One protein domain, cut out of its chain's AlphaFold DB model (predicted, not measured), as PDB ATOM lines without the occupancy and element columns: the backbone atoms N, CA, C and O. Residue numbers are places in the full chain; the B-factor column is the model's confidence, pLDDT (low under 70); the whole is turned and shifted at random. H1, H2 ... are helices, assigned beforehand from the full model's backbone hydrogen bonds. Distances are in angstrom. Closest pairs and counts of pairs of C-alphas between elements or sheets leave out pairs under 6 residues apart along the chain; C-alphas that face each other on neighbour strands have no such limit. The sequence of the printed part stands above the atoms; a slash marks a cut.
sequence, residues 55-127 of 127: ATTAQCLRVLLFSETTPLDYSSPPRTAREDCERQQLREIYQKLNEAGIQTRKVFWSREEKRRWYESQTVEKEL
ATOM      1  N   ALA A  55     240.997 105.480  91.936       67.31
ATOM      2  CA  ALA A  55     239.587 105.071  91.946       67.31
ATOM      3  C   ALA A  55     238.619 106.265  92.012       67.31
ATOM      4  O   ALA A  55     237.634 106.302  91.280       67.31
ATOM      5  N   THR A  56     238.919 107.271  92.840       71.25
ATOM      6  CA  THR A  56     238.091 108.480  92.953       71.25
ATOM      7  C   THR A  56     238.145 109.329  91.686       71.25
ATOM      8  O   THR A  56     237.104 109.788  91.224       71.25
ATOM      9  N   THR A  57     239.323 109.479  91.066       78.75
ATOM     10  CA  THR A  57     239.453 110.157  89.767       78.75
ATOM     11  C   THR A  57     238.715 109.382  88.686       78.75
ATOM     12  O   THR A  57     237.936 109.978  87.954       78.75
ATOM     13  N   ALA A  58     238.866 108.056  88.622       78.69
ATOM     14  CA  ALA A  58     238.136 107.219  87.674       78.69
ATOM     15  C   ALA A  58     236.614 107.327  87.863       78.69
ATOM     16  O   ALA A  58     235.877 107.424  86.882       78.69
ATOM     17  N   GLN A  59     236.133 107.381  89.108       82.94
ATOM     18  CA  GLN A  59     234.722 107.606  89.406       82.94
ATOM     19  C   GLN A  59     234.267 109.004  88.967       82.94
ATOM     20  O   GLN A  59     233.233 109.113  88.313       82.94
ATOM     21  N   CYS A  60     235.037 110.058  89.254       85.69
ATOM     22  CA  CYS A  60     234.731 111.417  88.800       85.69
ATOM     23  C   CYS A  60     234.697 111.501  87.270       85.69
ATOM     24  O   CYS A  60     233.741 112.029  86.710       85.69
ATOM     25  N   LEU A  61     235.683 110.919  86.585       86.69
ATOM     26  CA  LEU A  61     235.738 110.847  85.125       86.69
ATOM     27  C   LEU A  61     234.538 110.085  84.561       86.69
ATOM     28  O   LEU A  61     233.892 110.565  83.634       86.69
ATOM     29  N   ARG A  62     234.174 108.941  85.149       87.25
ATOM     30  CA  ARG A  62     232.968 108.194  84.767       87.25
ATOM     31  C   ARG A  62     231.706 109.041  84.919       87.25
ATOM     32  O   ARG A  62     230.877 109.067  84.009       87.25
ATOM     33  N   VAL A  63     231.565 109.736  86.047       89.31
ATOM     34  CA  VAL A  63     230.418 110.609  86.323       89.31
ATOM     35  C   VAL A  63     230.352 111.764  85.328       89.31
ATOM     36  O   VAL A  63     229.261 112.066  84.854       89.31
ATOM     37  N   LEU A  64     231.488 112.384  85.004       90.25
ATOM     38  CA  LEU A  64     231.566 113.584  84.170       90.25
ATOM     39  C   LEU A  64     231.503 113.311  82.663       90.25
ATOM     40  O   LEU A  64     230.946 114.134  81.940       90.25
ATOM     41  N   LEU A  65     232.075 112.199  82.196       88.62
ATOM     42  CA  LEU A  65     232.305 111.934  80.769       88.62
ATOM     43  C   LEU A  65     231.430 110.810  80.202       88.62
ATOM     44  O   LEU A  65     231.133 110.814  79.015       88.62
ATOM     45  N   PHE A  66     231.033 109.840  81.032       81.94
ATOM     46  CA  PHE A  66     230.422 108.586  80.565       81.94
ATOM     47  C   PHE A  66     229.035 108.306  81.158       81.94
ATOM     48  O   PHE A  66     228.474 107.236  80.930       81.94
ATOM     49  N   SER A  67     228.494 109.223  81.959       77.19
ATOM     50  CA  SER A  67     227.141 109.101  82.516       77.19
ATOM     51  C   SER A  67     226.112 109.804  81.631       77.19
ATOM     52  O   SER A  67     226.473 110.519  80.701       77.19
ATOM     53  N   GLU A  68     224.829 109.592  81.927       74.00
ATOM     54  CA  GLU A  68     223.704 110.191  81.202       74.00
ATOM     55  C   GLU A  68     223.850 111.707  80.988       74.00
ATOM     56  O   GLU A  68     224.465 112.419  81.788       74.00
ATOM     57  N   THR A  69     223.197 112.212  79.939       73.38
ATOM     58  CA  THR A  69     223.179 113.635  79.561       73.38
ATOM     59  C   THR A  69     222.502 114.536  80.594       73.38
ATOM     60  O   THR A  69     222.583 115.761  80.493       73.38
ATOM     61  N   THR A  70     221.836 113.957  81.595       85.62
ATOM     62  CA  THR A  70     221.213 114.686  82.696       85.62
ATOM     63  C   THR A  70     222.263 115.524  83.438       85.62
ATOM     64  O   THR A  70     223.287 114.984  83.864       85.62
ATOM     65  N   PRO A  71     222.049 116.832  83.655       90.75
ATOM     66  CA  PRO A  71     222.962 117.639  84.457       90.75
ATOM     67  C   PRO A  71     223.140 117.089  85.879       90.75
ATOM     68  O   PRO A  71     222.202 116.568  86.481       90.75
ATOM     69  N   LEU A  72     224.350 117.194  86.423       92.44
ATOM     70  CA  LEU A  72     224.631 116.857  87.816       92.44
ATOM     71  C   LEU A  72     224.263 118.046  88.707       92.44
ATOM     72  O   LEU A  72     224.728 119.161  88.474       92.44
ATOM     73  N   ASP A  73     223.434 117.821  89.723       92.56
ATOM     74  CA  ASP A  73     222.937 118.891  90.587       92.56
ATOM     75  C   ASP A  73     223.608 118.884  91.965       92.56
ATOM     76  O   ASP A  73     223.242 118.112  92.852       92.56
ATOM     77  N   TYR A  74     224.563 119.795  92.153       94.00
ATOM     78  CA  TYR A  74     225.194 120.097  93.437       94.00
ATOM     79  C   TYR A  74     224.817 121.489  93.963       94.00
ATOM     80  O   TYR A  74     225.499 122.028  94.830       94.00
ATOM     81  N   SER A  75     223.686 122.043  93.509       92.62
ATOM     82  CA  SER A  75     223.185 123.357  93.945       92.62
ATOM     83  C   SER A  75     222.746 123.413  95.415       92.62
ATOM     84  O   SER A  75     222.573 124.495  95.974       92.62
ATOM     85  N   SER A  76     222.518 122.257  96.043       91.88
ATOM     86  CA  SER A  76     222.190 122.145  97.469       91.88
ATOM     87  C   SER A  76     223.431 121.769  98.275       91.88
ATOM     88  O   SER A  76     224.249 121.007  97.763       91.88
ATOM     89  N   PRO A  77     223.573 122.231  99.531       90.06
ATOM     90  CA  PRO A  77     224.753 121.945 100.341       90.06
ATOM     91  C   PRO A  77     224.952 120.435 100.575       90.06
ATOM     92  O   PRO A  77     223.974 119.676 100.554       90.06
ATOM     93  N   PRO A  78     226.204 119.983 100.783       92.00
ATOM     94  CA  PRO A  78     226.487 118.597 101.141       92.00
ATOM     95  C   PRO A  78     225.862 118.251 102.498       92.00
ATOM     96  O   PRO A  78     225.770 119.089 103.394       92.00
ATOM     97  N   ARG A  79     225.435 116.997 102.659       92.25
ATOM     98  CA  ARG A  79     224.816 116.478 103.889       92.25
ATOM     99  C   ARG A  79     225.849 116.000 104.903       92.25
ATOM    100  O   ARG A  79     225.531 115.861 106.079       92.25
ATOM    101  N   THR A  80     227.067 115.701 104.452       90.19
ATOM    102  CA  THR A  80     228.155 115.182 105.291       90.19
ATOM    103  C   THR A  80     229.502 115.776 104.878       90.19
ATOM    104  O   THR A  80     229.692 116.141 103.720       90.19
ATOM    105  N   ALA A  81     230.473 115.805 105.798       80.75
ATOM    106  CA  ALA A  81     231.847 116.225 105.496       80.75
ATOM    107  C   ALA A  81     232.523 115.331 104.439       80.75
ATOM    108  O   ALA A  81     233.350 115.786 103.654       80.75
ATOM    109  N   ARG A  82     232.144 114.046 104.394       78.56
ATOM    110  CA  ARG A  82     232.609 113.122 103.358       78.56
ATOM    111  C   ARG A  82     232.114 113.545 101.977       78.56
ATOM    112  O   ARG A  82     232.907 113.610 101.047       78.56
ATOM    113  N   GLU A  83     230.822 113.835 101.865       84.94
ATOM    114  CA  GLU A  83     230.220 114.294 100.615       84.94
ATOM    115  C   GLU A  83     230.820 115.631 100.161       84.94
ATOM    116  O   GLU A  83     231.051 115.823  98.972       84.94
ATOM    117  N   ASP A  84     231.115 116.537 101.095       87.19
ATOM    118  CA  ASP A  84     231.801 117.795 100.787       87.19
ATOM    119  C   ASP A  84     233.184 117.550 100.158       87.19
ATOM    120  O   ASP A  84     233.474 118.055  99.075       87.19
ATOM    121  N   CYS A  85     233.997 116.681 100.770       82.62
ATOM    122  CA  CYS A  85     235.303 116.292 100.235       82.62
ATOM    123  C   CYS A  85     235.195 115.657  98.834       82.62
ATOM    124  O   CYS A  85     235.943 116.021  97.925       82.62
ATOM    125  N   GLU A  86     234.233 114.752  98.625       83.88
ATOM    126  CA  GLU A  86     233.991 114.111  97.324       83.88
ATOM    127  C   GLU A  86     233.573 115.135  96.249       83.88
ATOM    128  O   GLU A  86     234.062 115.092  95.117       83.88
ATOM    129  N   ARG A  87     232.720 116.110  96.598       89.81
ATOM    130  CA  ARG A  87     232.299 117.188  95.685       89.81
ATOM    131  C   ARG A  87     233.438 118.149  95.346       89.81
ATOM    132  O   ARG A  87     233.513 118.592  94.200       89.81
ATOM    133  N   GLN A  88     234.317 118.461  96.298       88.62
ATOM    134  CA  GLN A  88     235.502 119.292  96.057       88.62
ATOM    135  C   GLN A  88     236.461 118.614  95.070       88.62
ATOM    136  O   GLN A  88     236.854 119.230  94.082       88.62
ATOM    137  N   GLN A  89     236.734 117.319  95.255       86.88
ATOM    138  CA  GLN A  89     237.567 116.543  94.328       86.88
ATOM    139  C   GLN A  89     236.972 116.501  92.912       86.88
ATOM    140  O   GLN A  89     237.679 116.727  91.928       86.88
ATOM    141  N   LEU A  90     235.658 116.275  92.791       91.44
ATOM    142  CA  LEU A  90     234.981 116.304  91.492       91.44
ATOM    143  C   LEU A  90     235.054 117.694  90.847       91.44
ATOM    144  O   LEU A  90     235.265 117.784  89.638       91.44
ATOM    145  N   ARG A  91     234.919 118.769  91.633       92.56
ATOM    146  CA  ARG A  91     235.013 120.156  91.151       92.56
ATOM    147  C   ARG A  91     236.386 120.473  90.570       92.56
ATOM    148  O   ARG A  91     236.449 121.046  89.485       92.56
ATOM    149  N   GLU A  92     237.459 120.076  91.245       90.38
ATOM    150  CA  GLU A  92     238.827 120.276  90.756       90.38
ATOM    151  C   GLU A  92     239.073 119.532  89.437       90.38
ATOM    152  O   GLU A  92     239.631 120.094  88.495       90.38
ATOM    153  N   ILE A  93     238.617 118.277  89.337       89.50
ATOM    154  CA  ILE A  93     238.714 117.490  88.099       89.50
ATOM    155  C   ILE A  93     237.879 118.141  86.991       89.50
ATOM    156  O   ILE A  93     238.370 118.322  85.879       89.50
ATOM    157  N   TYR A  94     236.642 118.541  87.291       92.50
ATOM    158  CA  TYR A  94     235.758 119.232  86.353       92.50
ATOM    159  C   TYR A  94     236.405 120.505  85.794       92.50
ATOM    160  O   TYR A  94     236.374 120.718  84.584       92.50
ATOM    161  N   GLN A  95     237.018 121.337  86.640       91.38
ATOM    162  CA  GLN A  95     237.707 122.557  86.204       91.38
ATOM    163  C   GLN A  95     238.864 122.239  85.254       91.38
ATOM    164  O   GLN A  95     238.883 122.759  84.143       91.38
ATOM    165  N   LYS A  96     239.747 121.304  85.630       90.19
ATOM    166  CA  LYS A  96     240.889 120.891  84.797       90.19
ATOM    167  C   LYS A  96     240.462 120.349  83.430       90.19
ATOM    168  O   LYS A  96     241.093 120.656  82.424       90.19
ATOM    169  N   LEU A  97     239.389 119.555  83.375       89.81
ATOM    170  CA  LEU A  97     238.864 119.026  82.111       89.81
ATOM    171  C   LEU A  97     238.323 120.141  81.209       89.81
ATOM    172  O   LEU A  97     238.639 120.165  80.022       89.81
ATOM    173  N   ASN A  98     237.553 121.082  81.767       90.12
ATOM    174  CA  ASN A  98     237.003 122.197  80.994       90.12
ATOM    175  C   ASN A  98     238.094 123.176  80.524       90.12
ATOM    176  O   ASN A  98     238.034 123.635  79.388       90.12
ATOM    177  N   GLU A  99     239.108 123.456  81.349       90.44
ATOM    178  CA  GLU A  99     240.284 124.254  80.959       90.44
ATOM    179  C   GLU A  99     241.069 123.600  79.813       90.44
ATOM    180  O   GLU A  99     241.583 124.293  78.937       90.44
ATOM    181  N   ALA A 100     241.106 122.266  79.774       90.50
ATOM    182  CA  ALA A 100     241.690 121.496  78.678       90.50
ATOM    183  C   ALA A 100     240.772 121.370  77.441       90.50
ATOM    184  O   ALA A 100     241.142 120.706  76.474       90.50
ATOM    185  N   GLY A 101     239.572 121.963  77.459       87.88
ATOM    186  CA  GLY A 101     238.600 121.876  76.365       87.88
ATOM    187  C   GLY A 101     237.910 120.513  76.234       87.88
ATOM    188  O   GLY A 101     237.283 120.239  75.212       87.88
ATOM    189  N   ILE A 102     238.008 119.647  77.247       87.19
ATOM    190  CA  ILE A 102     237.344 118.343  77.256       87.19
ATOM    191  C   ILE A 102     235.880 118.548  77.639       87.19
ATOM    192  O   ILE A 102     235.565 119.024  78.732       87.19
ATOM    193  N   GLN A 103     234.973 118.152  76.746       88.12
ATOM    194  CA  GLN A 103     233.541 118.245  76.997       88.12
ATOM    195  C   GLN A 103     233.136 117.336  78.165       88.12
ATOM    196  O   GLN A 103     233.350 116.125  78.143       88.12
ATOM    197  N   THR A 104     232.511 117.933  79.175       90.75
ATOM    198  CA  THR A 104     231.950 117.246  80.344       90.75
ATOM    199  C   THR A 104     230.439 117.461  80.393       90.75
ATOM    200  O   THR A 104     229.917 118.417  79.811       90.75
ATOM    201  N   ARG A 105     229.702 116.597  81.100       91.25
ATOM    202  CA  ARG A 105     228.294 116.878  81.420       91.25
ATOM    203  C   ARG A 105     228.182 118.170  82.233       91.25
ATOM    204  O   ARG A 105     229.064 118.498  83.029       91.25
ATOM    205  N   LYS A 106     227.050 118.867  82.114       92.25
ATOM    206  CA  LYS A 106     226.784 120.068  82.913       92.25
ATOM    207  C   LYS A 106     226.715 119.718  84.403       92.25
ATOM    208  O   LYS A 106     225.988 118.802  84.784       92.25
ATOM    209  N   VAL A 107     227.419 120.481  85.237       94.12
ATOM    210  CA  VAL A 107     227.297 120.436  86.701       94.12
ATOM    211  C   VAL A 107     226.777 121.784  87.195       94.12
ATOM    212  O   VAL A 107     227.242 122.828  86.733       94.12
ATOM    213  N   PHE A 108     225.801 121.768  88.100       95.38
ATOM    214  CA  PHE A 108     225.304 122.960  88.786       95.38
ATOM    215  C   PHE A 108     225.937 123.066  90.166       95.38
ATOM    216  O   PHE A 108     225.743 122.180  90.999       95.38
ATOM    217  N   TRP A 109     226.652 124.158  90.416       93.50
ATOM    218  CA  TRP A 109     227.302 124.424  91.701       93.50
ATOM    219  C   TRP A 109     226.479 125.357  92.589       93.50
ATOM    220  O   TRP A 109     226.689 125.401  93.798       93.50
ATOM    221  N   SER A 110     225.523 126.083  92.004       93.19
ATOM    222  CA  SER A 110     224.604 126.961  92.727       93.19
ATOM    223  C   SER A 110     223.175 126.863  92.199       93.19
ATOM    224  O   SER A 110     222.910 126.383  91.090       93.19
ATOM    225  N   ARG A 111     222.221 127.324  93.014       92.62
ATOM    226  CA  ARG A 111     220.806 127.373  92.624       92.62
ATOM    227  C   ARG A 111     220.589 128.369  91.489       92.62
ATOM    228  O   ARG A 111     219.764 128.126  90.612       92.62
ATOM    229  N   GLU A 112     221.351 129.456  91.480       92.44
ATOM    230  CA  GLU A 112     221.315 130.482  90.444       92.44
ATOM    231  C   GLU A 112     221.780 129.931  89.094       92.44
ATOM    232  O   GLU A 112     221.127 130.183  88.083       92.44
ATOM    233  N   GLU A 113     222.869 129.154  89.068       92.06
ATOM    234  CA  GLU A 113     223.358 128.493  87.850       92.06
ATOM    235  C   GLU A 113     222.318 127.530  87.281       92.06
ATOM    236  O   GLU A 113     222.036 127.561  86.081       92.06
ATOM    237  N   LYS A 114     221.725 126.706  88.152       92.56
ATOM    238  CA  LYS A 114     220.657 125.779  87.776       92.56
ATOM    239  C   LYS A 114     219.471 126.528  87.170       92.56
ATOM    240  O   LYS A 114     219.016 126.165  86.090       92.56
ATOM    241  N   ARG A 115     218.991 127.583  87.839       92.38
ATOM    242  CA  ARG A 115     217.854 128.393  87.377       92.38
ATOM    243  C   ARG A 115     218.116 128.995  85.994       92.38
ATOM    244  O   ARG A 115     217.317 128.777  85.091       92.38
ATOM    245  N   ARG A 116     219.252 129.679  85.816       92.25
ATOM    246  CA  ARG A 116     219.615 130.324  84.540       92.25
ATOM    247  C   ARG A 116     219.668 129.336  83.377       92.25
ATOM    248  O   ARG A 116     219.262 129.681  82.276       92.25
ATOM    249  N   TRP A 117     220.158 128.122  83.623       90.44
ATOM    250  CA  TRP A 117     220.230 127.087  82.595       90.44
ATOM    251  C   TRP A 117     218.841 126.616  82.146       90.44
ATOM    252  O   TRP A 117     218.590 126.508  80.953       90.44
ATOM    253  N   TYR A 118     217.911 126.380  83.076       87.88
ATOM    254  CA  TYR A 118     216.539 126.021  82.699       87.88
ATOM    255  C   TYR A 118     215.805 127.174  82.003       87.88
ATOM    256  O   TYR A 118     215.064 126.935  81.053       87.88
ATOM    257  N   GLU A 119     216.038 128.417  82.430       89.50
ATOM    258  CA  GLU A 119     215.487 129.609  81.774       89.50
ATOM    259  C   GLU A 119     215.979 129.727  80.326       89.50
ATOM    260  O   GLU A 119     215.160 129.863  79.420       89.50
ATOM    261  N   SER A 120     217.284 129.578  80.071       84.00
ATOM    262  CA  SER A 120     217.829 129.661  78.708       84.00
ATOM    263  C   SER A 120     217.315 128.544  77.798       84.00
ATOM    264  O   SER A 120     217.006 128.789  76.638       84.00
ATOM    265  N   GLN A 121     217.162 127.328  78.329       80.19
ATOM    266  CA  GLN A 121     216.595 126.196  77.589       80.19
ATOM    267  C   GLN A 121     215.098 126.357  77.289       80.19
ATOM    268  O   GLN A 121     214.588 125.726  76.367       80.19
ATOM    269  N   THR A 122     214.379 127.156  78.080       73.88
ATOM    270  CA  THR A 122     212.961 127.454  77.833       73.88
ATOM    271  C   THR A 122     212.832 128.491  76.721       73.88
ATOM    272  O   THR A 122     212.075 128.272  75.786       73.88
ATOM    273  N   VAL A 123     213.656 129.546  76.752       69.75
ATOM    274  CA  VAL A 123     213.685 130.580  75.700       69.75
ATOM    275  C   VAL A 123     214.103 130.004  74.340       69.75
ATOM    276  O   VAL A 123     213.491 130.335  73.332       69.75
ATOM    277  N   GLU A 124     215.088 129.102  74.289       64.69
ATOM    278  CA  GLU A 124     215.500 128.424  73.042       64.69
ATOM    279  C   GLU A 124     214.413 127.523  72.435       64.69
ATOM    280  O   GLU A 124     214.460 127.239  71.245       64.69
ATOM    281  N   LYS A 125     213.446 127.051  73.232       61.22
ATOM    282  CA  LYS A 125     212.324 126.233  72.741       61.22
ATOM    283  C   LYS A 125     211.145 127.062  72.235       61.22
ATOM    284  O   LYS A 125     210.269 126.506  71.578       61.22
ATOM    285  N   GLU A 126     211.093 128.341  72.596       56.97
ATOM    286  CA  GLU A 126     210.026 129.274  72.218       56.97
ATOM    287  C   GLU A 126     210.382 130.125  70.980       56.97
ATOM    288  O   GLU A 126     209.510 130.825  70.464       56.97
ATOM    289  N   LEU A 127     211.633 130.048  70.503       52.75
ATOM    290  CA  LEU A 127     212.150 130.667  69.271       52.75
ATOM    291  C   LEU A 127     212.134 129.682  68.094       52.75
ATOM    292  O   LEU A 127     211.890 130.155  66.961       52.75
TER     293      LEU A 127
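This is residues 55 to 127 of the 127 residues of an uncharacterized protein of Blautia sp. AF17-9LB (UniProt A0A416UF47). Two helices, H1 and H2, cross near their middles as an X, and a third helix, H3, reaches away from them as an arm whose outer part, residues 118 to 126, sticks out. Between the crossed pair and this arm run two long links, which come side by side in a short parallel pairing of residues 72 to 73 with residues 107 to 108. The printed part has 73 residues with three named helices, in the order H1, H2, H3, and no named strand; its class is all helix. It is only just loose, close to compact, with a radius of gyration of the C-alphas of 13.5 A, and its outline is elongated, spanning 44 by 28 by 21 A.

Start at the first printed residue with H1, residues 55 to 65, and then look on to H2, residues 81 to 99. These two touch, H2 with its residues 90 to 94 alone; the closest C-alphas are those of Cys 60 and Leu 90, 5.6 A apart. Their centres are 10.1 A apart, and their lines stand at a steep tilt of 56 degrees and run the same way. Farther along you reach H3, residues 111 to 126, which is apart from H1 and also apart from H2, with no C-alpha of either within 8 A. In the backbones of H1 and H2, every O i to N i+4 pair is within hydrogen-bond range; in H3, 11 of 12 are.

Find C-alpha 55 at (239.587, 105.071, 91.946); from there H1 runs to C-alpha 65, 15.0 A away. Next find C-alpha 81 at (231.847, 116.225, 105.496), where H2, the longest helix by residues, begins; it runs 27.2 A to C-alpha 99. H3 begins at Arg 111, and 23.2 A from its first C-alpha you find its last, C-alpha 126, at (210.026, 129.274, 72.218).

The two C-alphas farthest apart, those of Ala 55 and Leu 127, are 43.8 A apart; they are the first and last printed, and Leu 127 is the chain's last residue. Residues 79 to 85, of which 81 to 85 belong to H2, stand free, as do residues 118 to 127, of which 118 to 126 belong to H3. Without these stretches the body has 56 residues and spans 30 by 24 by 21 A. The link from H1 to H2, 15 residues, and the link from H2 to H3, 11 residues, are both long. The printed part has no cut. Its mean pLDDT is 85.7; look for values under 70 at residue 55 and residues 123 to 127 of this model.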